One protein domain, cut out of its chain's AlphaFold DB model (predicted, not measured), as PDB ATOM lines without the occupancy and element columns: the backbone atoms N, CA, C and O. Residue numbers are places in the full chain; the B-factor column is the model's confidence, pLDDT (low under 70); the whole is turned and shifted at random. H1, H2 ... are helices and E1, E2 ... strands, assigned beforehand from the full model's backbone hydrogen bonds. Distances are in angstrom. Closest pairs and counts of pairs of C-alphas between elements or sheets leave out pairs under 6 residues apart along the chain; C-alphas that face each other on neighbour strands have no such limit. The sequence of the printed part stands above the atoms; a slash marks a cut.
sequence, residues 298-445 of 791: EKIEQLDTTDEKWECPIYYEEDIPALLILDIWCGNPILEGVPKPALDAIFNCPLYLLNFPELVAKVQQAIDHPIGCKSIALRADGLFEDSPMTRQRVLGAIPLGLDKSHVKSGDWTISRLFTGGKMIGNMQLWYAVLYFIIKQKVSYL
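Overview. This is residues 298 to 445 of the 791 residues of an uncharacterized protein of Tieghemostelium lacteum (UniProt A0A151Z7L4). Look first for a small twisted sheet of three strands with helix H5 packed along its edge strand E3 on one face. Towards one end of the long axis H1, H2, H3 and H6 gather, with H6 side by side with H2 and crossing H3, while short H4 lies towards the other end. The printed part has 148 residues with six named helices and three named strands, along the chain E1 H1 H2 H3 E2 H4 E3 H5 H6; the class is mixed, helices and strands. The sheet has the order E2 E1 E3, all antiparallel. The whole is compact, with a radius of gyration of the C-alphas of 15.3 A, yet elongated, spanning 46 by 29 by 29 A.

Arrangement. Begin at residue 298 and pass residues 298 to 320, which hold no named element, to reach inner strand E1, residues 321 to 326. Beside it is E2, residues 367 to 372, antiparallel at 144 degrees, with N 322 and O 371 2.7 A apart. Its other neighbour is E3, residues 394 to 399, antiparallel at 157 degrees, with N 398 and O 323 2.8 A apart. The sheet is only just strongly twisted, its C-alphas up to 4.1 A off the best plane. Between E1 and E2 come H1, residues 340 to 348, H2, residues 350 to 355, and H3, residues 357 to 366. H1 and H2 only just touch, and only at the corner, at the C-alphas of Ile 346 and Tyr 352, 5.1 A. H2 and H3 only just touch, and only at the corner, at the C-alphas of Leu 354 and Val 360, 6.1 A. H3 only grazes the sheet, with residues 363 to 366. After E2 comes H4, residues 373 to 377, on the sheet at a height of 8.9 A. E2, H4, E3 form a split strand-helix-strand unit, two strands running the same way with E1 between them, and a right-handed crossover. H5, residues 404 to 419, is on the opposite face from H4, 5.6 A over the sheet; it lies over E3 and runs along the strands, at 12 degrees to E3 on the local plane. Its closest C-alphas to E3 are Gly 410 and Ile 398, 4.1 A. H6, residues 427 to 441, touches H2 at a shallow tilt of 27 degrees, the same way, with the C-alphas of Trp 430 and Pro 350 5.5 A apart. H6 touches H3 about perpendicular, at 89 degrees, with the C-alphas of Ile 437 and Gln 364 6.7 A apart. Every O i to N i+4 pair is within hydrogen-bond range in H1, H3, H4, H5 and H6; in H2 0 of 2 are, but 3 of 3 O i to N i+3 pairs are.

Along the chain. Find C-alpha 321 at (-35.159, -57.031, -42.189); from there E1 runs 16.0 A to C-alpha 326. E2 measures 15.6 A and H3 14.4 A. H5 starts at C-alpha 404, (-31.030, -50.264, -29.196), and runs 21.5 A. H6 runs 21.0 A to C-alpha 441 at (-49.908, -46.779, -49.401).

Size, cuts and confidence. The C-alphas farthest apart, of Glu 317 and Pro 341, are 46.9 A apart. The printed part has no cut. The links E1 to H1 and H4 to E3 are long. Mean pLDDT of the printed part is 84.0; look for values under 70 at residues 298 to 309, 378 to 383 and 423.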
ATOM      1  N   GLU A 298     -20.398 -51.280 -37.938       50.28
ATOM      2  CA  GLU A 298     -19.793 -52.353 -37.130       50.28
ATOM      3  C   GLU A 298     -20.413 -52.500 -35.726       50.28
ATOM      4  O   GLU A 298     -20.246 -53.532 -35.083       50.28
ATOM      5  N   LYS A 299     -21.140 -51.482 -35.237       50.66
ATOM      6  CA  LYS A 299     -21.792 -51.469 -33.913       50.66
ATOM      7  C   LYS A 299     -23.264 -51.894 -33.952       50.66
ATOM      8  O   LYS A 299     -23.944 -51.803 -32.929       50.66
ATOM      9  N   ILE A 300     -23.778 -52.293 -35.116       56.56
ATOM     10  CA  ILE A 300     -25.124 -52.854 -35.252       56.56
ATOM     11  C   ILE A 300     -25.040 -54.318 -34.807       56.56
ATOM     12  O   ILE A 300     -24.459 -55.146 -35.508       56.56
ATOM     13  N   GLU A 301     -25.559 -54.622 -33.614       56.06
ATOM     14  CA  GLU A 301     -25.494 -55.977 -33.056       56.06
ATOM     15  C   GLU A 301     -26.262 -56.975 -33.929       56.06
ATOM     16  O   GLU A 301     -27.437 -56.797 -34.238       56.06
ATOM     17  N   GLN A 302     -25.593 -58.063 -34.297       55.75
ATOM     18  CA  GLN A 302     -26.168 -59.150 -35.082       55.75
ATOM     19  C   GLN A 302     -26.525 -60.335 -34.174       55.75
ATOM     20  O   GLN A 302     -25.839 -61.349 -34.248       55.75
ATOM     21  N   LEU A 303     -27.526 -60.253 -33.282       50.19
ATOM     22  CA  LEU A 303     -27.845 -61.413 -32.423       50.19
ATOM     23  C   LEU A 303     -29.335 -61.706 -32.138       50.19
ATOM     24  O   LEU A 303     -30.149 -60.813 -31.915       50.19
ATOM     25  N   ASP A 304     -29.578 -63.028 -32.131       42.56
ATOM     26  CA  ASP A 304     -30.695 -63.912 -31.744       42.56
ATOM     27  C   ASP A 304     -32.086 -63.771 -32.391       42.56
ATOM     28  O   ASP A 304     -33.073 -63.323 -31.801       42.56
ATOM     29  N   THR A 305     -32.194 -64.351 -33.591       46.16
ATOM     30  CA  THR A 305     -33.428 -64.907 -34.163       46.16
ATOM     31  C   THR A 305     -33.854 -66.155 -33.382       46.16
ATOM     32  O   THR A 305     -33.540 -67.275 -33.777       46.16
ATOM     33  N   THR A 306     -34.556 -65.997 -32.259       44.41
ATOM     34  CA  THR A 306     -35.129 -67.168 -31.568       44.41
ATOM     35  C   THR A 306     -36.532 -67.554 -32.028       44.41
ATOM     36  O   THR A 306     -36.917 -68.678 -31.749       44.41
ATOM     37  N   ASP A 307     -37.256 -66.740 -32.815       52.59
ATOM     38  CA  ASP A 307     -38.651 -67.087 -33.166       52.59
ATOM     39  C   ASP A 307     -39.157 -66.710 -34.576       52.59
ATOM     40  O   ASP A 307     -40.275 -67.097 -34.924       52.59
ATOM     41  N   GLU A 308     -38.426 -65.955 -35.411       58.81
ATOM     42  CA  GLU A 308     -39.011 -65.414 -36.656       58.81
ATOM     43  C   GLU A 308     -38.110 -65.569 -37.879       58.81
ATOM     44  O   GLU A 308     -36.967 -65.121 -37.896       58.81
ATOM     45  N   LYS A 309     -38.688 -66.195 -38.906       67.56
ATOM     46  CA  LYS A 309     -38.080 -66.459 -40.202       67.56
ATOM     47  C   LYS A 309     -38.477 -65.324 -41.135       67.56
ATOM     48  O   LYS A 309     -39.634 -65.252 -41.529       67.56
ATOM     49  N   TRP A 310     -37.561 -64.406 -41.410       86.25
ATOM     50  CA  TRP A 310     -37.661 -63.523 -42.566       86.25
ATOM     51  C   TRP A 310     -36.461 -63.821 -43.453       86.25
ATOM     52  O   TRP A 310     -35.318 -63.759 -42.994       86.25
ATOM     53  N   GLU A 311     -36.719 -64.195 -44.700       85.62
ATOM     54  CA  GLU A 311     -35.667 -64.575 -45.637       85.62
ATOM     55  C   GLU A 311     -35.144 -63.348 -46.392       85.62
ATOM     56  O   GLU A 311     -35.891 -62.603 -47.032       85.62
ATOM     57  N   CYS A 312     -33.831 -63.134 -46.331       86.94
ATOM     58  CA  CYS A 312     -33.184 -62.039 -47.031       86.94
ATOM     59  C   CYS A 312     -33.241 -62.242 -48.558       86.94
ATOM     60  O   CYS A 312     -32.709 -63.237 -49.044       86.94
ATOM     61  N   PRO A 313     -33.726 -61.270 -49.356       86.88
ATOM     62  CA  PRO A 313     -33.832 -61.422 -50.810       86.88
ATOM     63  C   PRO A 313     -32.479 -61.441 -51.544       86.88
ATOM     64  O   PRO A 313     -32.435 -61.697 -52.744       86.88
ATOM     65  N   ILE A 314     -31.376 -61.125 -50.853       85.75
ATOM     66  CA  ILE A 314     -30.025 -61.097 -51.434       85.75
ATOM     67  C   ILE A 314     -29.296 -62.417 -51.177       85.75
ATOM     68  O   ILE A 314     -28.722 -62.989 -52.100       85.75
ATOM     69  N   TYR A 315     -29.299 -62.874 -49.922       84.12
ATOM     70  CA  TYR A 315     -28.534 -64.046 -49.486       84.12
ATOM     71  C   TYR A 315     -29.378 -65.314 -49.342       84.12
ATOM     72  O   TYR A 315     -28.794 -66.386 -49.235       84.12
ATOM     73  N   TYR A 316     -30.712 -65.210 -49.373       84.00
ATOM     74  CA  TYR A 316     -31.635 -66.333 -49.159       84.00
ATOM     75  C   TYR A 316     -31.403 -67.042 -47.811       84.00
ATOM     76  O   TYR A 316     -31.535 -68.256 -47.674       84.00
ATOM     77  N   GLU A 317     -31.011 -66.260 -46.800       84.12
ATOM     78  CA  GLU A 317     -30.799 -66.701 -45.422       84.12
ATOM     79  C   GLU A 317     -31.747 -65.961 -44.477       84.12
ATOM     80  O   GLU A 317     -32.125 -64.814 -44.734       84.12
ATOM     81  N   GLU A 318     -32.083 -66.599 -43.354       84.38
ATOM     82  CA  GLU A 318     -32.829 -65.954 -42.274       84.38
ATOM     83  C   GLU A 318     -32.016 -64.787 -41.684       84.38
ATOM     84  O   GLU A 318     -30.843 -64.922 -41.291       84.38
ATOM     85  N   ASP A 319     -32.647 -63.616 -41.642       85.00
ATOM     86  CA  ASP A 319     -32.036 -62.377 -41.172       85.00
ATOM     87  C   ASP A 319     -33.084 -61.411 -40.597       85.00
ATOM     88  O   ASP A 319     -34.293 -61.604 -40.711       85.00
ATOM     89  N   ILE A 320     -32.615 -60.333 -39.975       86.50
ATOM     90  CA  ILE A 320     -33.449 -59.226 -39.526       86.50
ATOM     91  C   ILE A 320     -33.658 -58.274 -40.712       86.50
ATOM     92  O   ILE A 320     -32.669 -57.765 -41.255       86.50
ATOM     93  N   PRO A 321     -34.909 -57.964 -41.101       91.12
ATOM     94  CA  PRO A 321     -35.159 -57.031 -42.189       91.12
ATOM     95  C   PRO A 321     -34.692 -55.619 -41.826       91.12
ATOM     96  O   PRO A 321     -34.924 -55.122 -40.723       91.12
ATOM     97  N   ALA A 322     -34.079 -54.945 -42.787       91.06
ATOM     98  CA  ALA A 322     -33.713 -53.541 -42.760       91.06
ATOM     99  C   ALA A 322     -34.351 -52.847 -43.962       91.06
ATOM    100  O   ALA A 322     -34.024 -53.143 -45.112       91.06
ATOM    101  N   LEU A 323     -35.279 -51.930 -43.696       94.25
ATOM    102  CA  LEU A 323     -35.975 -51.188 -44.740       94.25
ATOM    103  C   LEU A 323     -35.037 -50.154 -45.365       94.25
ATOM    104  O   LEU A 323     -34.564 -49.260 -44.661       94.25
ATOM    105  N   LEU A 324     -34.790 -50.250 -46.671       93.50
ATOM    106  CA  LEU A 324     -33.999 -49.258 -47.392       93.50
ATOM    107  C   LEU A 324     -34.810 -47.982 -47.642       93.50
ATOM    108  O   LEU A 324     -35.984 -48.032 -48.013       93.50
ATOM    109  N   ILE A 325     -34.158 -46.834 -47.457       94.06
ATOM    110  CA  ILE A 325     -34.708 -45.508 -47.742       94.06
ATOM    111  C   ILE A 325     -33.852 -44.850 -48.819       94.06
ATOM    112  O   ILE A 325     -32.633 -44.775 -48.685       94.06
ATOM    113  N   LEU A 326     -34.493 -44.356 -49.872       92.56
ATOM    114  CA  LEU A 326     -33.852 -43.794 -51.057       92.56
ATOM    115  C   LEU A 326     -33.582 -42.297 -50.914       92.56
ATOM    116  O   LEU A 326     -34.360 -41.557 -50.310       92.56
ATOM    117  N   ASP A 327     -32.504 -41.839 -51.544       88.69
ATOM    118  CA  ASP A 327     -32.133 -40.427 -51.654       88.69
ATOM    119  C   ASP A 327     -32.705 -39.790 -52.935       88.69
ATOM    120  O   ASP A 327     -31.983 -39.254 -53.775       88.69
ATOM    121  N   ILE A 328     -34.029 -39.862 -53.110       85.94
ATOM    122  CA  ILE A 328     -34.726 -39.357 -54.315       85.94
ATOM    123  C   ILE A 328     -34.568 -37.843 -54.484       85.94
ATOM    124  O   ILE A 328     -34.619 -37.315 -55.592       85.94
ATOM    125  N   TRP A 329     -34.369 -37.142 -53.374       82.00
ATOM    126  CA  TRP A 329     -34.347 -35.686 -53.322       82.00
ATOM    127  C   TRP A 329     -32.920 -35.121 -53.267       82.00
ATOM    128  O   TRP A 329     -32.747 -33.949 -52.940       82.00
ATOM    129  N   CYS A 330     -31.905 -35.927 -53.604       77.94
ATOM    130  CA  CYS A 330     -30.497 -35.521 -53.692       77.94
ATOM    131  C   CYS A 330     -29.972 -34.824 -52.421       77.94
ATOM    132  O   CYS A 330     -29.275 -33.812 -52.498       77.94
ATOM    133  N   GLY A 331     -30.325 -35.344 -51.247       71.69
ATOM    134  CA  GLY A 331     -29.946 -34.813 -49.940       71.69
ATOM    135  C   GLY A 331     -30.923 -33.795 -49.343       71.69
ATOM    136  O   GLY A 331     -30.761 -33.443 -48.174       71.69
ATOM    137  N   ASN A 332     -31.941 -33.356 -50.091       80.44
ATOM    138  CA  ASN A 332     -32.953 -32.421 -49.595       80.44
ATOM    139  C   ASN A 332     -33.997 -33.141 -48.717       80.44
ATOM    140  O   ASN A 332     -34.606 -34.120 -49.160       80.44
ATOM    141  N   PRO A 333     -34.256 -32.684 -47.479       86.25
ATOM    142  CA  PRO A 333     -35.239 -33.316 -46.601       86.25
ATOM    143  C   PRO A 333     -36.680 -33.168 -47.106       86.25
ATOM    144  O   PRO A 333     -37.048 -32.158 -47.702       86.25
ATOM    145  N   ILE A 334     -37.558 -34.115 -46.759       88.62
ATOM    146  CA  ILE A 334     -38.976 -34.097 -47.177       88.62
ATOM    147  C   ILE A 334     -39.711 -32.821 -46.741       88.62
ATOM    148  O   ILE A 334     -40.601 -32.348 -47.452       88.62
ATOM    149  N   LEU A 335     -39.353 -32.271 -45.578       86.94
ATOM    150  CA  LEU A 335     -39.985 -31.075 -45.017       86.94
ATOM    151  C   LEU A 335     -39.423 -29.760 -45.572       86.94
ATOM    152  O   LEU A 335     -39.861 -28.684 -45.158       86.94
ATOM    153  N   GLU A 336     -38.460 -29.815 -46.487       82.88
ATOM    154  CA  GLU A 336     -37.935 -28.618 -47.128       82.88
ATOM    155  C   GLU A 336     -39.013 -27.927 -47.979       82.88
ATOM    156  O   GLU A 336     -39.783 -28.563 -48.702       82.88
ATOM    157  N   GLY A 337     -39.101 -26.598 -47.853       77.38
ATOM    158  CA  GLY A 337     -40.088 -25.778 -48.563       77.38
ATOM    159  C   GLY A 337     -41.520 -25.842 -48.010       77.38
ATOM    160  O   GLY A 337     -42.404 -25.180 -48.554       77.38
ATOM    161  N   VAL A 338     -41.778 -26.590 -46.932       84.50
ATOM    162  CA  VAL A 338     -43.118 -26.678 -46.330       84.50
ATOM    163  C   VAL A 338     -43.479 -25.368 -45.607       84.50
ATOM    164  O   VAL A 338     -42.656 -24.828 -44.861       84.50
ATOM    165  N   PRO A 339     -44.714 -24.842 -45.761       81.19
ATOM    166  CA  PRO A 339     -45.140 -23.629 -45.071       81.19
ATOM    167  C   PRO A 339     -45.025 -23.737 -43.546       81.19
ATOM    168  O   PRO A 339     -45.389 -24.749 -42.944       81.19
ATOM    169  N   LYS A 340     -44.604 -22.644 -42.900       74.75
ATOM    170  CA  LYS A 340     -44.380 -22.583 -41.446       74.75
ATOM    171  C   LYS A 340     -45.545 -23.115 -40.587       74.75
ATOM    172  O   LYS A 340     -45.258 -23.886 -39.677       74.75
ATOM    173  N   PRO A 341     -46.831 -22.793 -40.848       81.81
ATOM    174  CA  PRO A 341     -47.930 -23.326 -40.036       81.81
ATOM    175  C   PRO A 341     -48.025 -24.858 -40.068       81.81
ATOM    176  O   PRO A 341     -48.294 -25.481 -39.042       81.81
ATOM    177  N   ALA A 342     -47.761 -25.471 -41.226       84.00
ATOM    178  CA  ALA A 342     -47.739 -26.923 -41.371       84.00
ATOM    179  C   ALA A 342     -46.512 -27.529 -40.673       84.00
ATOM    180  O   ALA A 342     -46.652 -28.505 -39.939       84.00
ATOM    181  N   LEU A 343     -45.334 -26.909 -40.818       82.50
ATOM    182  CA  LEU A 343     -44.126 -27.317 -40.092       82.50
ATOM    183  C   LEU A 343     -44.320 -27.272 -38.575       82.50
ATOM    184  O   LEU A 343     -43.959 -28.223 -37.889       82.50
ATOM    185  N   ASP A 344     -44.907 -26.203 -38.040       78.94
ATOM    186  CA  ASP A 344     -45.143 -26.066 -36.603       78.94
ATOM    187  C   ASP A 344     -46.112 -27.150 -36.090       78.94
ATOM    188  O   ASP A 344     -45.877 -27.724 -35.025       78.94
ATOM    189  N   ALA A 345     -47.153 -27.499 -36.857       84.44
ATOM    190  CA  ALA A 345     -48.053 -28.609 -36.530       84.44
ATOM    191  C   ALA A 345     -47.333 -29.971 -36.546       84.44
ATOM    192  O   ALA A 345     -47.435 -30.736 -35.585       84.44
ATOM    193  N   ILE A 346     -46.540 -30.245 -37.584       88.69
ATOM    194  CA  ILE A 346     -45.770 -31.491 -37.729       88.69
ATOM    195  C   ILE A 346     -44.696 -31.612 -36.634       88.69
ATOM    196  O   ILE A 346     -44.520 -32.672 -36.041       88.69
ATOM    197  N   PHE A 347     -44.005 -30.525 -36.289       83.50
ATOM    198  CA  PHE A 347     -43.016 -30.522 -35.208       83.50
ATOM    199  C   PHE A 347     -43.640 -30.598 -33.811       83.50
ATOM    200  O   PHE A 347     -42.951 -30.972 -32.859       83.50
ATOM    201  N   ASN A 348     -44.917 -30.234 -33.658       82.31
ATOM    202  CA  ASN A 348     -45.682 -30.517 -32.445       82.31
ATOM    203  C   ASN A 348     -46.017 -32.007 -32.342       82.31
ATOM    204  O   ASN A 348     -45.813 -32.595 -31.284       82.31
ATOM    205  N   CYS A 349     -46.504 -32.614 -33.425       89.31
ATOM    206  CA  CYS A 349     -46.741 -34.051 -33.497       89.31
ATOM    207  C   CYS A 349     -46.511 -34.572 -34.930       89.31
ATOM    208  O   CYS A 349     -47.281 -34.223 -35.829       89.31
ATOM    209  N   PRO A 350     -45.505 -35.441 -35.156       93.00
ATOM    210  CA  PRO A 350     -45.151 -35.929 -36.492       93.00
ATOM    211  C   PRO A 350     -46.301 -36.544 -37.294       93.00
ATOM    212  O   PRO A 350     -46.345 -36.397 -38.512       93.00
ATOM    213  N   LEU A 351     -47.274 -37.167 -36.619       94.50
ATOM    214  CA  LEU A 351     -48.449 -37.772 -37.256       94.50
ATOM    215  C   LEU A 351     -49.279 -36.785 -38.093       94.50
ATOM    216  O   LEU A 351     -49.962 -37.220 -39.017       94.50
ATOM    217  N   TYR A 352     -49.192 -35.470 -37.841       93.56
ATOM    218  CA  TYR A 352     -49.847 -34.468 -38.694       93.56
ATOM    219  C   TYR A 352     -49.367 -34.521 -40.146       93.56
ATOM    220  O   TYR A 352     -50.117 -34.110 -41.028       93.56
ATOM    221  N   LEU A 353     -48.171 -35.059 -40.420       94.56
ATOM    222  CA  LEU A 353     -47.677 -35.255 -41.784       94.56
ATOM    223  C   LEU A 353     -48.663 -36.071 -42.629       94.56
ATOM    224  O   LEU A 353     -48.859 -35.769 -43.803       94.56
ATOM    225  N   LEU A 354     -49.346 -37.045 -42.018       94.94
ATOM    226  CA  LEU A 354     -50.294 -37.934 -42.692       94.94
ATOM    227  C   LEU A 354     -51.537 -37.208 -43.237       94.94
ATOM    228  O   LEU A 354     -52.259 -37.769 -44.058       94.94
ATOM    229  N   ASN A 355     -51.777 -35.962 -42.814       92.38
ATOM    230  CA  ASN A 355     -52.863 -35.122 -43.321       92.38
ATOM    231  C   ASN A 355     -52.469 -34.322 -44.576       92.38
ATOM    232  O   ASN A 355     -53.315 -33.624 -45.132       92.38
ATOM    233  N   PHE A 356     -51.216 -34.423 -45.038       93.88
ATOM    234  CA  PHE A 356     -50.705 -33.735 -46.227       93.88
ATOM    235  C   PHE A 356     -50.392 -34.751 -47.340       93.88
ATOM    236  O   PHE A 356     -49.304 -35.335 -47.340       93.88
ATOM    237  N   PRO A 357     -51.301 -34.960 -48.317       94.44
ATOM    238  CA  PRO A 357     -51.138 -35.979 -49.359       94.44
ATOM    239  C   PRO A 357     -49.836 -35.855 -50.157       94.44
ATOM    240  O   PRO A 357     -49.221 -36.865 -50.485       94.44
ATOM    241  N   GLU A 358     -49.385 -34.627 -50.424       94.38
ATOM    242  CA  GLU A 358     -48.129 -34.364 -51.137       94.38
ATOM    243  C   GLU A 358     -46.906 -34.863 -50.358       94.38
ATOM    244  O   GLU A 358     -46.021 -35.493 -50.931       94.38
ATOM    245  N   LEU A 359     -46.865 -34.637 -49.039       94.44
ATOM    246  CA  LEU A 359     -45.772 -35.121 -48.193       94.44
ATOM    247  C   LEU A 359     -45.820 -36.643 -48.046       94.44
ATOM    248  O   LEU A 359     -44.778 -37.290 -48.110       94.44
ATOM    249  N   VAL A 360     -47.017 -37.220 -47.914       96.06
ATOM    250  CA  VAL A 360     -47.209 -38.678 -47.898       96.06
ATOM    251  C   VAL A 360     -46.677 -39.313 -49.185       96.06
ATOM    252  O   VAL A 360     -45.958 -40.308 -49.111       96.06
ATOM    253  N   ALA A 361     -46.956 -38.719 -50.349       95.25
ATOM    254  CA  ALA A 361     -46.446 -39.200 -51.631       95.25
ATOM    255  C   ALA A 361     -44.910 -39.125 -51.713       95.25
ATOM    256  O   ALA A 361     -44.282 -40.069 -52.191       95.25
ATOM    257  N   LYS A 362     -44.290 -38.054 -51.195       94.44
ATOM    258  CA  LYS A 362     -42.821 -37.949 -51.127       94.44
ATOM    259  C   LYS A 362     -42.195 -39.050 -50.269       94.44
ATOM    260  O   LYS A 362     -41.183 -39.622 -50.666       94.44
ATOM    261  N   VAL A 363     -42.789 -39.352 -49.112       94.94
ATOM    262  CA  VAL A 363     -42.319 -40.444 -48.240       94.94
ATOM    263  C   VAL A 363     -42.508 -41.793 -48.927       94.94
ATOM    264  O   VAL A 363     -41.593 -42.604 -48.919       94.94
ATOM    265  N   GLN A 364     -43.666 -42.019 -49.553       95.50
ATOM    266  CA  GLN A 364     -43.962 -43.252 -50.284       95.50
ATOM    267  C   GLN A 364     -42.927 -43.528 -51.379       95.50
ATOM    268  O   GLN A 364     -42.493 -44.665 -51.519       95.50
ATOM    269  N   GLN A 365     -42.525 -42.503 -52.134       94.06
ATOM    270  CA  GLN A 365     -41.496 -42.639 -53.164       94.06
ATOM    271  C   GLN A 365     -40.146 -43.033 -52.559       94.06
ATOM    272  O   GLN A 365     -39.451 -43.858 -53.135       94.06
ATOM    273  N   ALA A 366     -39.788 -42.484 -51.395       94.19
ATOM    274  CA  ALA A 366     -38.505 -42.750 -50.747       94.19
ATOM    275  C   ALA A 366     -38.398 -44.146 -50.100       94.19
ATOM    276  O   ALA A 366     -37.306 -44.522 -49.682       94.19
ATOM    277  N   ILE A 367     -39.495 -44.899 -49.977       95.44
ATOM    278  CA  ILE A 367     -39.502 -46.243 -49.386       95.44
ATOM    279  C   ILE A 367     -39.147 -47.282 -50.454       95.44
ATOM    280  O   ILE A 367     -39.864 -47.422 -51.447       95.44
ATOM    281  N   ASP A 368     -38.086 -48.051 -50.209       94.12
ATOM    282  CA  ASP A 368     -37.670 -49.174 -51.054       94.12
ATOM    283  C   ASP A 368     -37.870 -50.527 -50.344       94.12
ATOM    284  O   ASP A 368     -38.494 -50.626 -49.288       94.12
ATOM    285  N   HIS A 369     -37.362 -51.594 -50.948       93.19
ATOM    286  CA  HIS A 369     -37.455 -52.960 -50.470       93.19
ATOM    287  C   HIS A 369     -36.580 -53.199 -49.226       93.19
ATOM    288  O   HIS A 369     -35.487 -52.634 -49.107       93.19
ATOM    289  N   PRO A 370     -37.018 -54.067 -48.298       92.69
ATOM    290  CA  PRO A 370     -36.192 -54.506 -47.187       92.69
ATOM    291  C   PRO A 370     -35.078 -55.449 -47.650       92.69
ATOM    292  O   PRO A 370     -35.274 -56.280 -48.535       92.69
ATOM    293  N   ILE A 371     -33.921 -55.349 -47.002       90.75
ATOM    294  CA  ILE A 371     -32.783 -56.264 -47.156       90.75
ATOM    295  C   ILE A 371     -32.343 -56.790 -45.788       90.75
ATOM    296  O   ILE A 371     -32.848 -56.344 -44.765       90.75
ATOM    297  N   GLY A 372     -31.417 -57.743 -45.748       88.56
ATOM    298  CA  GLY A 372     -30.925 -58.291 -44.485       88.56
ATOM    299  C   GLY A 372     -29.942 -57.356 -43.777       88.56
ATOM    300  O   GLY A 372     -29.097 -56.733 -44.426       88.56
ATOM    301  N   CYS A 373     -30.011 -57.263 -42.447       84.44
ATOM    302  CA  CYS A 373     -29.010 -56.548 -41.648       84.44
ATOM    303  C   CYS A 373     -27.596 -57.123 -41.849       84.44
ATOM    304  O   CYS A 373     -26.643 -56.347 -41.963       84.44
ATOM    305  N   LYS A 374     -27.448 -58.449 -41.988       80.31
ATOM    306  CA  LYS A 374     -26.169 -59.094 -42.340       80.31
ATOM    307  C   LYS A 374     -25.658 -58.598 -43.688       80.31
ATOM    308  O   LYS A 374     -24.469 -58.339 -43.831       80.31
ATOM    309  N   SER A 375     -26.548 -58.391 -44.663       78.44
ATOM    310  CA  SER A 375     -26.177 -57.872 -45.989       78.44
ATOM    311  C   SER A 375     -25.566 -56.475 -45.930       78.44
ATOM    312  O   SER A 375     -24.708 -56.146 -46.745       78.44
ATOM    313  N   ILE A 376     -26.012 -55.653 -44.979       78.50
ATOM    314  CA  ILE A 376     -25.478 -54.305 -44.753       78.50
ATOM    315  C   ILE A 376     -24.125 -54.380 -44.043       78.50
ATOM    316  O   ILE A 376     -23.201 -53.654 -44.394       78.50
ATOM    317  N   ALA A 377     -24.001 -55.260 -43.052       70.50
ATOM    318  CA  ALA A 377     -22.823 -55.338 -42.198       70.50
ATOM    319  C   ALA A 377     -21.641 -56.119 -42.807       70.50
ATOM    320  O   ALA A 377     -20.500 -55.873 -42.432       70.50
ATOM    321  N   LEU A 378     -21.881 -57.035 -43.752       65.19
ATOM    322  CA  LEU A 378     -20.828 -57.809 -44.432       65.19
ATOM    323  C   LEU A 378     -20.053 -57.005 -45.495       65.19
ATOM    324  O   LEU A 378     -19.087 -57.514 -46.066       65.19
ATOM    325  N   ARG A 379     -20.443 -55.756 -45.779       63.25
ATOM    326  CA  ARG A 379     -19.688 -54.858 -46.663       63.25
ATOM    327  C   ARG A 379     -18.639 -54.075 -45.878       63.25
ATOM    328  O   ARG A 379     -18.968 -53.372 -44.931       63.25
ATOM    329  N   ALA A 380     -17.398 -54.105 -46.369       46.03
ATOM    330  CA  ALA A 380     -16.271 -53.357 -45.805       46.03
ATOM    331  C   ALA A 380     -16.478 -51.824 -45.798       46.03
ATOM    332  O   ALA A 380     -15.890 -51.135 -44.973       46.03
ATOM    333  N   ASP A 381     -17.344 -51.306 -46.679       50.12
ATOM    334  CA  ASP A 381     -17.621 -49.866 -46.827       50.12
ATOM    335  C   ASP A 381     -18.920 -49.422 -46.114       50.12
ATOM    336  O   ASP A 381     -19.306 -48.255 -46.183       50.12
ATOM    337  N   GLY A 382     -19.631 -50.347 -45.456       63.78
ATOM    338  CA  GLY A 382     -20.935 -50.094 -44.840       63.78
ATOM    339  C   GLY A 382     -22.127 -50.191 -45.808       63.78
ATOM    340  O   GLY A 382     -22.207 -51.105 -46.630       63.78
ATOM    341  N   LEU A 383     -23.093 -49.271 -45.672       66.56
ATOM    342  CA  LEU A 383     -24.360 -49.263 -46.421       66.56
ATOM    343  C   LEU A 383     -24.136 -49.201 -47.945       66.56
ATOM    344  O   LEU A 383     -23.245 -48.498 -48.414       66.56
ATOM    345  N   PHE A 384     -24.975 -49.896 -48.722       73.50
ATOM    346  CA  PHE A 384     -24.973 -49.789 -50.183       73.50
ATOM    347  C   PHE A 384     -25.165 -48.331 -50.630       73.50
ATOM    348  O   PHE A 384     -26.102 -47.681 -50.173       73.50
ATOM    349  N   GLU A 385     -24.324 -47.836 -51.546       81.81
ATOM    350  CA  GLU A 385     -24.545 -46.526 -52.179       81.81
ATOM    351  C   GLU A 385     -25.825 -46.531 -53.024       81.81
ATOM    352  O   GLU A 385     -26.619 -45.596 -52.941       81.81
ATOM    353  N   ASP A 386     -26.049 -47.621 -53.765       87.69
ATOM    354  CA  ASP A 386     -27.237 -47.860 -54.580       87.69
ATOM    355  C   ASP A 386     -27.977 -49.113 -54.117       87.69
ATOM    356  O   ASP A 386     -27.374 -50.145 -53.816       87.69
ATOM    357  N   SER A 387     -29.305 -49.053 -54.131       88.50
ATOM    358  CA  SER A 387     -30.163 -50.156 -53.733       88.50
ATOM    359  C   SER A 387     -29.877 -51.391 -54.591       88.50
ATOM    360  O   SER A 387     -29.905 -51.307 -55.825       88.50
ATOM    361  N   PRO A 388     -29.659 -52.568 -53.984       87.69
ATOM    362  CA  PRO A 388     -29.474 -53.805 -54.736       87.69
ATOM    363  C   PRO A 388     -30.738 -54.212 -55.509       87.69
ATOM    364  O   PRO A 388     -30.633 -54.951 -56.487       87.69
ATOM    365  N   MET A 389     -31.905 -53.697 -55.106       89.06
ATOM    366  CA  MET A 389     -33.211 -54.037 -55.674       89.06
ATOM    367  C   MET A 389     -33.605 -53.098 -56.816       89.06
ATOM    368  O   MET A 389     -34.083 -53.553 -57.853       89.06
ATOM    369  N   THR A 390     -33.379 -51.791 -56.655       90.38
ATOM    370  CA  THR A 390     -33.859 -50.767 -57.605       90.38
ATOM    371  C   THR A 390     -32.749 -49.998 -58.311       90.38
ATOM    372  O   THR A 390     -33.034 -49.265 -59.256       90.38
ATOM    373  N   ARG A 391     -31.489 -50.160 -57.882       89.38
ATOM    374  CA  ARG A 391     -30.318 -49.389 -58.350       89.38
ATOM    375  C   ARG A 391     -30.447 -47.877 -58.147       89.38
ATOM    376  O   ARG A 391     -29.753 -47.111 -58.802       89.38
ATOM    377  N   GLN A 392     -31.337 -47.448 -57.256       90.00
ATOM    378  CA  GLN A 392     -31.467 -46.050 -56.861       90.00
ATOM    379  C   GLN A 392     -30.582 -45.756 -55.655       90.00
ATOM    380  O   GLN A 392     -30.425 -46.608 -54.781       90.00
ATOM    381  N   ARG A 393     -30.052 -44.535 -55.585       90.38
ATOM    382  CA  ARG A 393     -29.189 -44.100 -54.487       90.38
ATOM    383  C   ARG A 393     -29.892 -44.232 -53.136       90.38
ATOM    384  O   ARG A 393     -31.036 -43.798 -52.983       90.38
ATOM    385  N   VAL A 394     -29.203 -44.783 -52.145       89.69
ATOM    386  CA  VAL A 394     -29.727 -45.031 -50.796       89.69
ATOM    387  C   VAL A 394     -29.324 -43.893 -49.856       89.69
ATOM    388  O   VAL A 394     -28.163 -43.494 -49.780       89.69
ATOM    389  N   LEU A 395     -30.295 -43.378 -49.104       88.50
ATOM    390  CA  LEU A 395     -30.088 -42.405 -48.030       88.50
ATOM    391  C   LEU A 395     -29.656 -43.085 -46.723       88.50
ATOM    392  O   LEU A 395     -28.841 -42.546 -45.970       88.50
ATOM    393  N   GLY A 396     -30.260 -44.233 -46.418       88.81
ATOM    394  CA  GLY A 396     -30.085 -44.955 -45.165       88.81
ATOM    395  C   GLY A 396     -30.879 -46.261 -45.127       88.81
ATOM    396  O   GLY A 396     -31.597 -46.592 -46.070       88.81
ATOM    397  N   ALA A 397     -30.782 -46.978 -44.011       90.44
ATOM    398  CA  ALA A 397     -31.591 -48.161 -43.742       90.44
ATOM    399  C   ALA A 397     -32.200 -48.083 -42.342       90.44
ATOM    400  O   ALA A 397     -31.605 -47.527 -41.422       90.44
ATOM    401  N   ILE A 398     -33.381 -48.672 -42.177       92.62
ATOM    402  CA  ILE A 398     -34.084 -48.779 -40.899       92.62
ATOM    403  C   ILE A 398     -34.114 -50.263 -40.514       92.62
ATOM    404  O   ILE A 398     -35.018 -50.981 -40.950       92.62
ATOM    405  N   PRO A 399     -33.131 -50.749 -39.727       91.62
ATOM    406  CA  PRO A 399     -33.145 -52.105 -39.186       91.62
ATOM    407  C   PRO A 399     -34.387 -52.308 -38.324       91.62
ATOM    408  O   PRO A 399     -34.692 -51.437 -37.511       91.62
ATOM    409  N   LEU A 400     -35.082 -53.438 -38.467       91.56
ATOM    410  CA  LEU A 400     -36.341 -53.729 -37.767       91.56
ATOM    411  C   LEU A 400     -36.180 -54.608 -36.518       91.56
ATOM    412  O   LEU A 400     -37.168 -55.004 -35.906       91.56
ATOM    413  N   GLY A 401     -34.948 -54.903 -36.100       88.31
ATOM    414  CA  GLY A 401     -34.727 -55.652 -34.859       88.31
ATOM    415  C   GLY A 401     -34.954 -54.810 -33.597       88.31
ATOM    416  O   GLY A 401     -35.112 -53.584 -33.649       88.31
ATOM    417  N   LEU A 402     -34.968 -55.498 -32.455       88.81
ATOM    418  CA  LEU A 402     -35.308 -54.922 -31.152       88.81
ATOM    419  C   LEU A 402     -34.113 -54.323 -30.403       88.81
ATOM    420  O   LEU A 402     -34.294 -53.698 -29.359       88.81
ATOM    421  N   ASP A 403     -32.893 -54.477 -30.913       86.12
ATOM    422  CA  ASP A 403     -31.734 -53.906 -30.240       86.12
ATOM    423  C   ASP A 403     -31.731 -52.361 -30.288       86.12
ATOM    424  O   ASP A 403     -32.247 -51.711 -31.206       86.12
ATOM    425  N   LYS A 404     -31.135 -51.729 -29.272       84.81
ATOM    426  CA  LYS A 404     -31.030 -50.264 -29.196       84.81
ATOM    427  C   LYS A 404     -30.187 -49.685 -30.334       84.81
ATOM    428  O   LYS A 404     -30.453 -48.550 -30.739       84.81
ATOM    429  N   SER A 405     -29.193 -50.410 -30.847       83.31
ATOM    430  CA  SER A 405     -28.400 -49.994 -32.011       83.31
ATOM    431  C   SER A 405     -29.263 -49.908 -33.274       83.31
ATOM    432  O   SER A 405     -29.157 -48.928 -34.014       83.31
ATOM    433  N   HIS A 406     -30.200 -50.844 -33.459       86.69
ATOM    434  CA  HIS A 406     -31.148 -50.856 -34.578       86.69
ATOM    435  C   HIS A 406     -32.067 -49.643 -34.527       86.69
ATOM    436  O   HIS A 406     -32.263 -48.955 -35.531       86.69
ATOM    437  N   VAL A 407     -32.575 -49.329 -33.330       88.38
ATOM    438  CA  VAL A 407     -33.408 -48.144 -33.130       88.38
ATOM    439  C   VAL A 407     -32.637 -46.864 -33.450       88.38
ATOM    440  O   VAL A 407     -33.138 -46.047 -34.219       88.38
ATOM    441  N   LYS A 408     -31.409 -46.711 -32.933       86.94
ATOM    442  CA  LYS A 408     -30.561 -45.536 -33.200       86.94
ATOM    443  C   LYS A 408     -30.213 -45.385 -34.684       86.94
ATOM    444  O   LYS A 408     -30.248 -44.268 -35.194       86.94
ATOM    445  N   SER A 409     -29.898 -46.488 -35.363       85.94
ATOM    446  CA  SER A 409     -29.624 -46.505 -36.805       85.94
ATOM    447  C   SER A 409     -30.852 -46.040 -37.597       85.94
ATOM    448  O   SER A 409     -30.773 -45.093 -38.381       85.94
ATOM    449  N   GLY A 410     -32.026 -46.596 -37.281       89.50
ATOM    450  CA  GLY A 410     -33.288 -46.158 -37.873       89.50
ATOM    451  C   GLY A 410     -33.611 -44.687 -37.591       89.50
ATOM    452  O   GLY A 410     -33.997 -43.967 -38.506       89.50
ATOM    453  N   ASP A 411     -33.407 -44.209 -36.360       90.25
ATOM    454  CA  ASP A 411     -33.651 -42.813 -35.968       90.25
ATOM    455  C   ASP A 411     -32.760 -41.839 -36.752       90.25
ATOM    456  O   ASP A 411     -33.215 -40.773 -37.178       90.25
ATOM    457  N   TRP A 412     -31.503 -42.219 -37.001       88.12
ATOM    458  CA  TRP A 412     -30.595 -41.454 -37.852       88.12
ATOM    459  C   TRP A 412     -31.131 -41.356 -39.286       88.12
ATOM    460  O   TRP A 412     -31.270 -40.246 -39.807       88.12
ATOM    461  N   THR A 413     -31.528 -42.473 -39.904       90.00
ATOM    462  CA  THR A 413     -32.105 -42.468 -41.261       90.00
ATOM    463  C   THR A 413     -33.408 -41.668 -41.338       90.00
ATOM    464  O   THR A 413     -33.565 -40.837 -42.234       90.00
ATOM    465  N   ILE A 414     -34.311 -41.839 -40.369       91.94
ATOM    466  CA  ILE A 414     -35.576 -41.097 -40.270       91.94
ATOM    467  C   ILE A 414     -35.312 -39.591 -40.158       91.94
ATOM    468  O   ILE A 414     -35.917 -38.788 -40.871       91.94
ATOM    469  N   SER A 415     -34.378 -39.182 -39.297       85.25
ATOM    470  CA  SER A 415     -34.058 -37.765 -39.119       85.25
ATOM    471  C   SER A 415     -33.475 -37.134 -40.389       85.25
ATOM    472  O   SER A 415     -33.831 -35.996 -40.708       85.25
ATOM    473  N   ARG A 416     -32.641 -37.857 -41.155       85.75
ATOM    474  CA  ARG A 416     -32.129 -37.398 -42.457       85.75
ATOM    475  C   ARG A 416     -33.248 -37.253 -43.474       85.75
ATOM    476  O   ARG A 416     -33.339 -36.199 -44.093       85.75
ATOM    477  N   LEU A 417     -34.128 -38.249 -43.559       89.94
ATOM    478  CA  LEU A 417     -35.267 -38.251 -44.475       89.94
ATOM    479  C   LEU A 417     -36.178 -37.033 -44.264       89.94
ATOM    480  O   LEU A 417     -36.517 -36.333 -45.215       89.94
ATOM    481  N   PHE A 418     -36.574 -36.758 -43.018       87.69
ATOM    482  CA  PHE A 418     -37.555 -35.705 -42.738       87.69
ATOM    483  C   PHE A 418     -36.938 -34.322 -42.525       87.69
ATOM    484  O   PHE A 418     -37.515 -33.326 -42.956       87.69
ATOM    485  N   THR A 419     -35.789 -34.231 -41.852       79.69
ATOM    486  CA  THR A 419     -35.269 -32.956 -41.312       79.69
ATOM    487  C   THR A 419     -33.817 -32.653 -41.684       79.69
ATOM    488  O   THR A 419     -33.292 -31.626 -41.257       79.69
ATOM    489  N   GLY A 420     -33.155 -33.532 -42.439       77.50
ATOM    490  CA  GLY A 420     -31.736 -33.380 -42.774       77.50
ATOM    491  C   GLY A 420     -30.789 -33.720 -41.624       77.50
ATOM    492  O   GLY A 420     -29.656 -33.254 -41.615       77.50
ATOM    493  N   GLY A 421     -31.239 -34.524 -40.654       72.62
ATOM    494  CA  GLY A 421     -30.398 -35.047 -39.570       72.62
ATOM    495  C   GLY A 421     -30.602 -34.374 -38.212       72.62
ATOM    496  O   GLY A 421     -29.702 -34.417 -37.378       72.62
ATOM    497  N   LYS A 422     -31.745 -33.720 -37.969       72.19
ATOM    498  CA  LYS A 422     -32.069 -33.094 -36.678       72.19
ATOM    499  C   LYS A 422     -33.154 -33.864 -35.928       72.19
ATOM    500  O   LYS A 422     -34.173 -34.254 -36.490       72.19
ATOM    501  N   MET A 423     -32.995 -34.028 -34.618       68.31
ATOM    502  CA  MET A 423     -34.024 -34.663 -33.789       68.31
ATOM    503  C   MET A 423     -35.104 -33.661 -33.383       68.31
ATOM    504  O   MET A 423     -34.967 -32.942 -32.392       68.31
ATOM    505  N   ILE A 424     -36.197 -33.610 -34.147       75.50
ATOM    506  CA  ILE A 424     -37.333 -32.722 -33.866       75.50
ATOM    507  C   ILE A 424     -38.571 -33.540 -33.522       75.50
ATOM    508  O   ILE A 424     -38.969 -34.414 -34.280       75.50
ATOM    509  N   GLY A 425     -39.227 -33.205 -32.411       77.88
ATOM    510  CA  GLY A 425     -40.419 -33.920 -31.956       77.88
ATOM    511  C   GLY A 425     -40.093 -35.308 -31.394       77.88
ATOM    512  O   GLY A 425     -38.952 -35.606 -31.046       77.88
ATOM    513  N   ASN A 426     -41.114 -36.156 -31.260       86.88
ATOM    514  CA  ASN A 426     -40.944 -37.518 -30.761       86.88
ATOM    515  C   ASN A 426     -40.573 -38.465 -31.917       86.88
ATOM    516  O   ASN A 426     -41.387 -38.690 -32.812       86.88
ATOM    517  N   MET A 427     -39.370 -39.045 -31.876       89.62
ATOM    518  CA  MET A 427     -38.859 -39.937 -32.927       89.62
ATOM    519  C   MET A 427     -39.722 -41.185 -33.147       89.62
ATOM    520  O   MET A 427     -39.882 -41.644 -34.274       89.62
ATOM    521  N   GLN A 428     -40.384 -41.677 -32.100       93.06
ATOM    522  CA  GLN A 428     -41.272 -42.835 -32.223       93.06
ATOM    523  C   GLN A 428     -42.556 -42.496 -32.991       93.06
ATOM    524  O   GLN A 428     -43.134 -43.360 -33.643       93.06
ATOM    525  N   LEU A 429     -42.972 -41.224 -32.996       94.31
ATOM    526  CA  LEU A 429     -44.086 -40.763 -33.829       94.31
ATOM    527  C   LEU A 429     -43.665 -40.546 -35.290       94.31
ATOM    528  O   LEU A 429     -44.497 -40.701 -36.178       94.31
ATOM    529  N   TRP A 430     -42.391 -40.246 -35.569       94.31
ATOM    530  CA  TRP A 430     -41.866 -40.281 -36.943       94.31
ATOM    531  C   TRP A 430     -41.818 -41.703 -37.495       94.31
ATOM    532  O   TRP A 430     -42.197 -41.935 -38.642       94.31
ATOM    533  N   TYR A 431     -41.435 -42.670 -36.662       95.94
ATOM    534  CA  TYR A 431     -41.554 -44.082 -37.011       95.94
ATOM    535  C   TYR A 431     -43.020 -44.472 -37.278       95.94
ATOM    536  O   TYR A 431     -43.309 -45.155 -38.257       95.94
ATOM    537  N   ALA A 432     -43.965 -43.973 -36.469       96.56
ATOM    538  CA  ALA A 432     -45.396 -44.190 -36.691       96.56
ATOM    539  C   ALA A 432     -45.876 -43.656 -38.055       96.56
ATOM    540  O   ALA A 432     -46.671 -44.311 -38.723       96.56
ATOM    541  N   VAL A 433     -45.368 -42.500 -38.506       96.50
ATOM    542  CA  VAL A 433     -45.652 -41.972 -39.855       96.50
ATOM    543  C   VAL A 433     -45.238 -42.979 -40.929       96.50
ATOM    544  O   VAL A 433     -46.041 -43.280 -41.810       96.50
ATOM    545  N   LEU A 434     -44.026 -43.538 -40.842       96.38
ATOM    546  CA  LEU A 434     -43.568 -44.568 -41.781       96.38
ATOM    547  C   LEU A 434     -44.450 -45.816 -41.724       96.38
ATOM    548  O   LEU A 434     -44.896 -46.288 -42.767       96.38
ATOM    549  N   TYR A 435     -44.758 -46.301 -40.520       96.81
ATOM    550  CA  TYR A 435     -45.626 -47.459 -40.310       96.81
ATOM    551  C   TYR A 435     -46.977 -47.303 -41.024       96.81
ATOM    552  O   TYR A 435     -47.379 -48.171 -41.801       96.81
ATOM    553  N   PHE A 436     -47.665 -46.174 -40.817       97.38
ATOM    554  CA  PHE A 436     -48.973 -45.936 -41.429       97.38
ATOM    555  C   PHE A 436     -48.898 -45.750 -42.945       97.38
ATOM    556  O   PHE A 436     -49.784 -46.227 -43.653       97.38
ATOM    557  N   ILE A 437     -47.847 -45.109 -43.466       97.12
ATOM    558  CA  ILE A 437     -47.660 -44.965 -44.916       97.12
ATOM    559  C   ILE A 437     -47.411 -46.328 -45.563       97.12
ATOM    560  O   ILE A 437     -48.039 -46.629 -46.577       97.12
ATOM    561  N   ILE A 438     -46.574 -47.177 -44.965       96.38
ATOM    562  CA  ILE A 438     -46.329 -48.536 -45.463       96.38
ATOM    563  C   ILE A 438     -47.637 -49.329 -45.481       96.38
ATOM    564  O   ILE A 438     -48.051 -49.801 -46.539       96.38
ATOM    565  N   LYS A 439     -48.336 -49.377 -44.340       95.06
ATOM    566  CA  LYS A 439     -49.603 -50.101 -44.175       95.06
ATOM    567  C   LYS A 439     -50.684 -49.655 -45.171       95.06
ATOM    568  O   LYS A 439     -51.445 -50.481 -45.662       95.06
ATOM    569  N   GLN A 440     -50.783 -48.355 -45.467       94.25
ATOM    570  CA  GLN A 440     -51.903 -47.796 -46.244       94.25
ATOM    571  C   GLN A 440     -51.584 -47.512 -47.719       94.25
ATOM    572  O   GLN A 440     -52.511 -47.414 -48.525       94.25
ATOM    573  N   LYS A 441     -50.313 -47.295 -48.079       94.81
ATOM    574  CA  LYS A 441     -49.908 -46.779 -49.401       94.81
ATOM    575  C   LYS A 441     -48.856 -47.631 -50.109       94.81
ATOM    576  O   LYS A 441     -48.736 -47.514 -51.326       94.81
ATOM    577  N   VAL A 442     -48.127 -48.500 -49.404       93.62
ATOM    578  CA  VAL A 442     -47.069 -49.339 -49.993       93.62
ATOM    579  C   VAL A 442     -47.536 -50.795 -50.050       93.62
ATOM    580  O   VAL A 442     -47.180 -51.625 -49.217       93.62
ATOM    581  N   SER A 443     -48.371 -51.104 -51.045       91.56
ATOM    582  CA  SER A 443     -49.078 -52.391 -51.152       91.56
ATOM    583  C   SER A 443     -48.156 -53.612 -51.185       91.56
ATOM    584  O   SER A 443     -48.483 -54.621 -50.564       91.56
ATOM    585  N   TYR A 444     -47.009 -53.532 -51.865       91.25
ATOM    586  CA  TYR A 444     -46.075 -54.656 -51.975       91.25
ATOM    587  C   TYR A 444     -45.427 -55.021 -50.627       91.25
ATOM    588  O   TYR A 444     -45.288 -56.201 -50.327       91.25
ATOM    589  N   LEU A 445     -45.109 -54.031 -49.782       92.94
ATOM    590  CA  LEU A 445     -44.612 -54.275 -48.423       92.94
ATOM    591  C   LEU A 445     -45.730 -54.721 -47.488       92.94
ATOM    592  O   LEU A 445     -45.539 -55.650 -46.715       92.94
TER     593      LEU A 445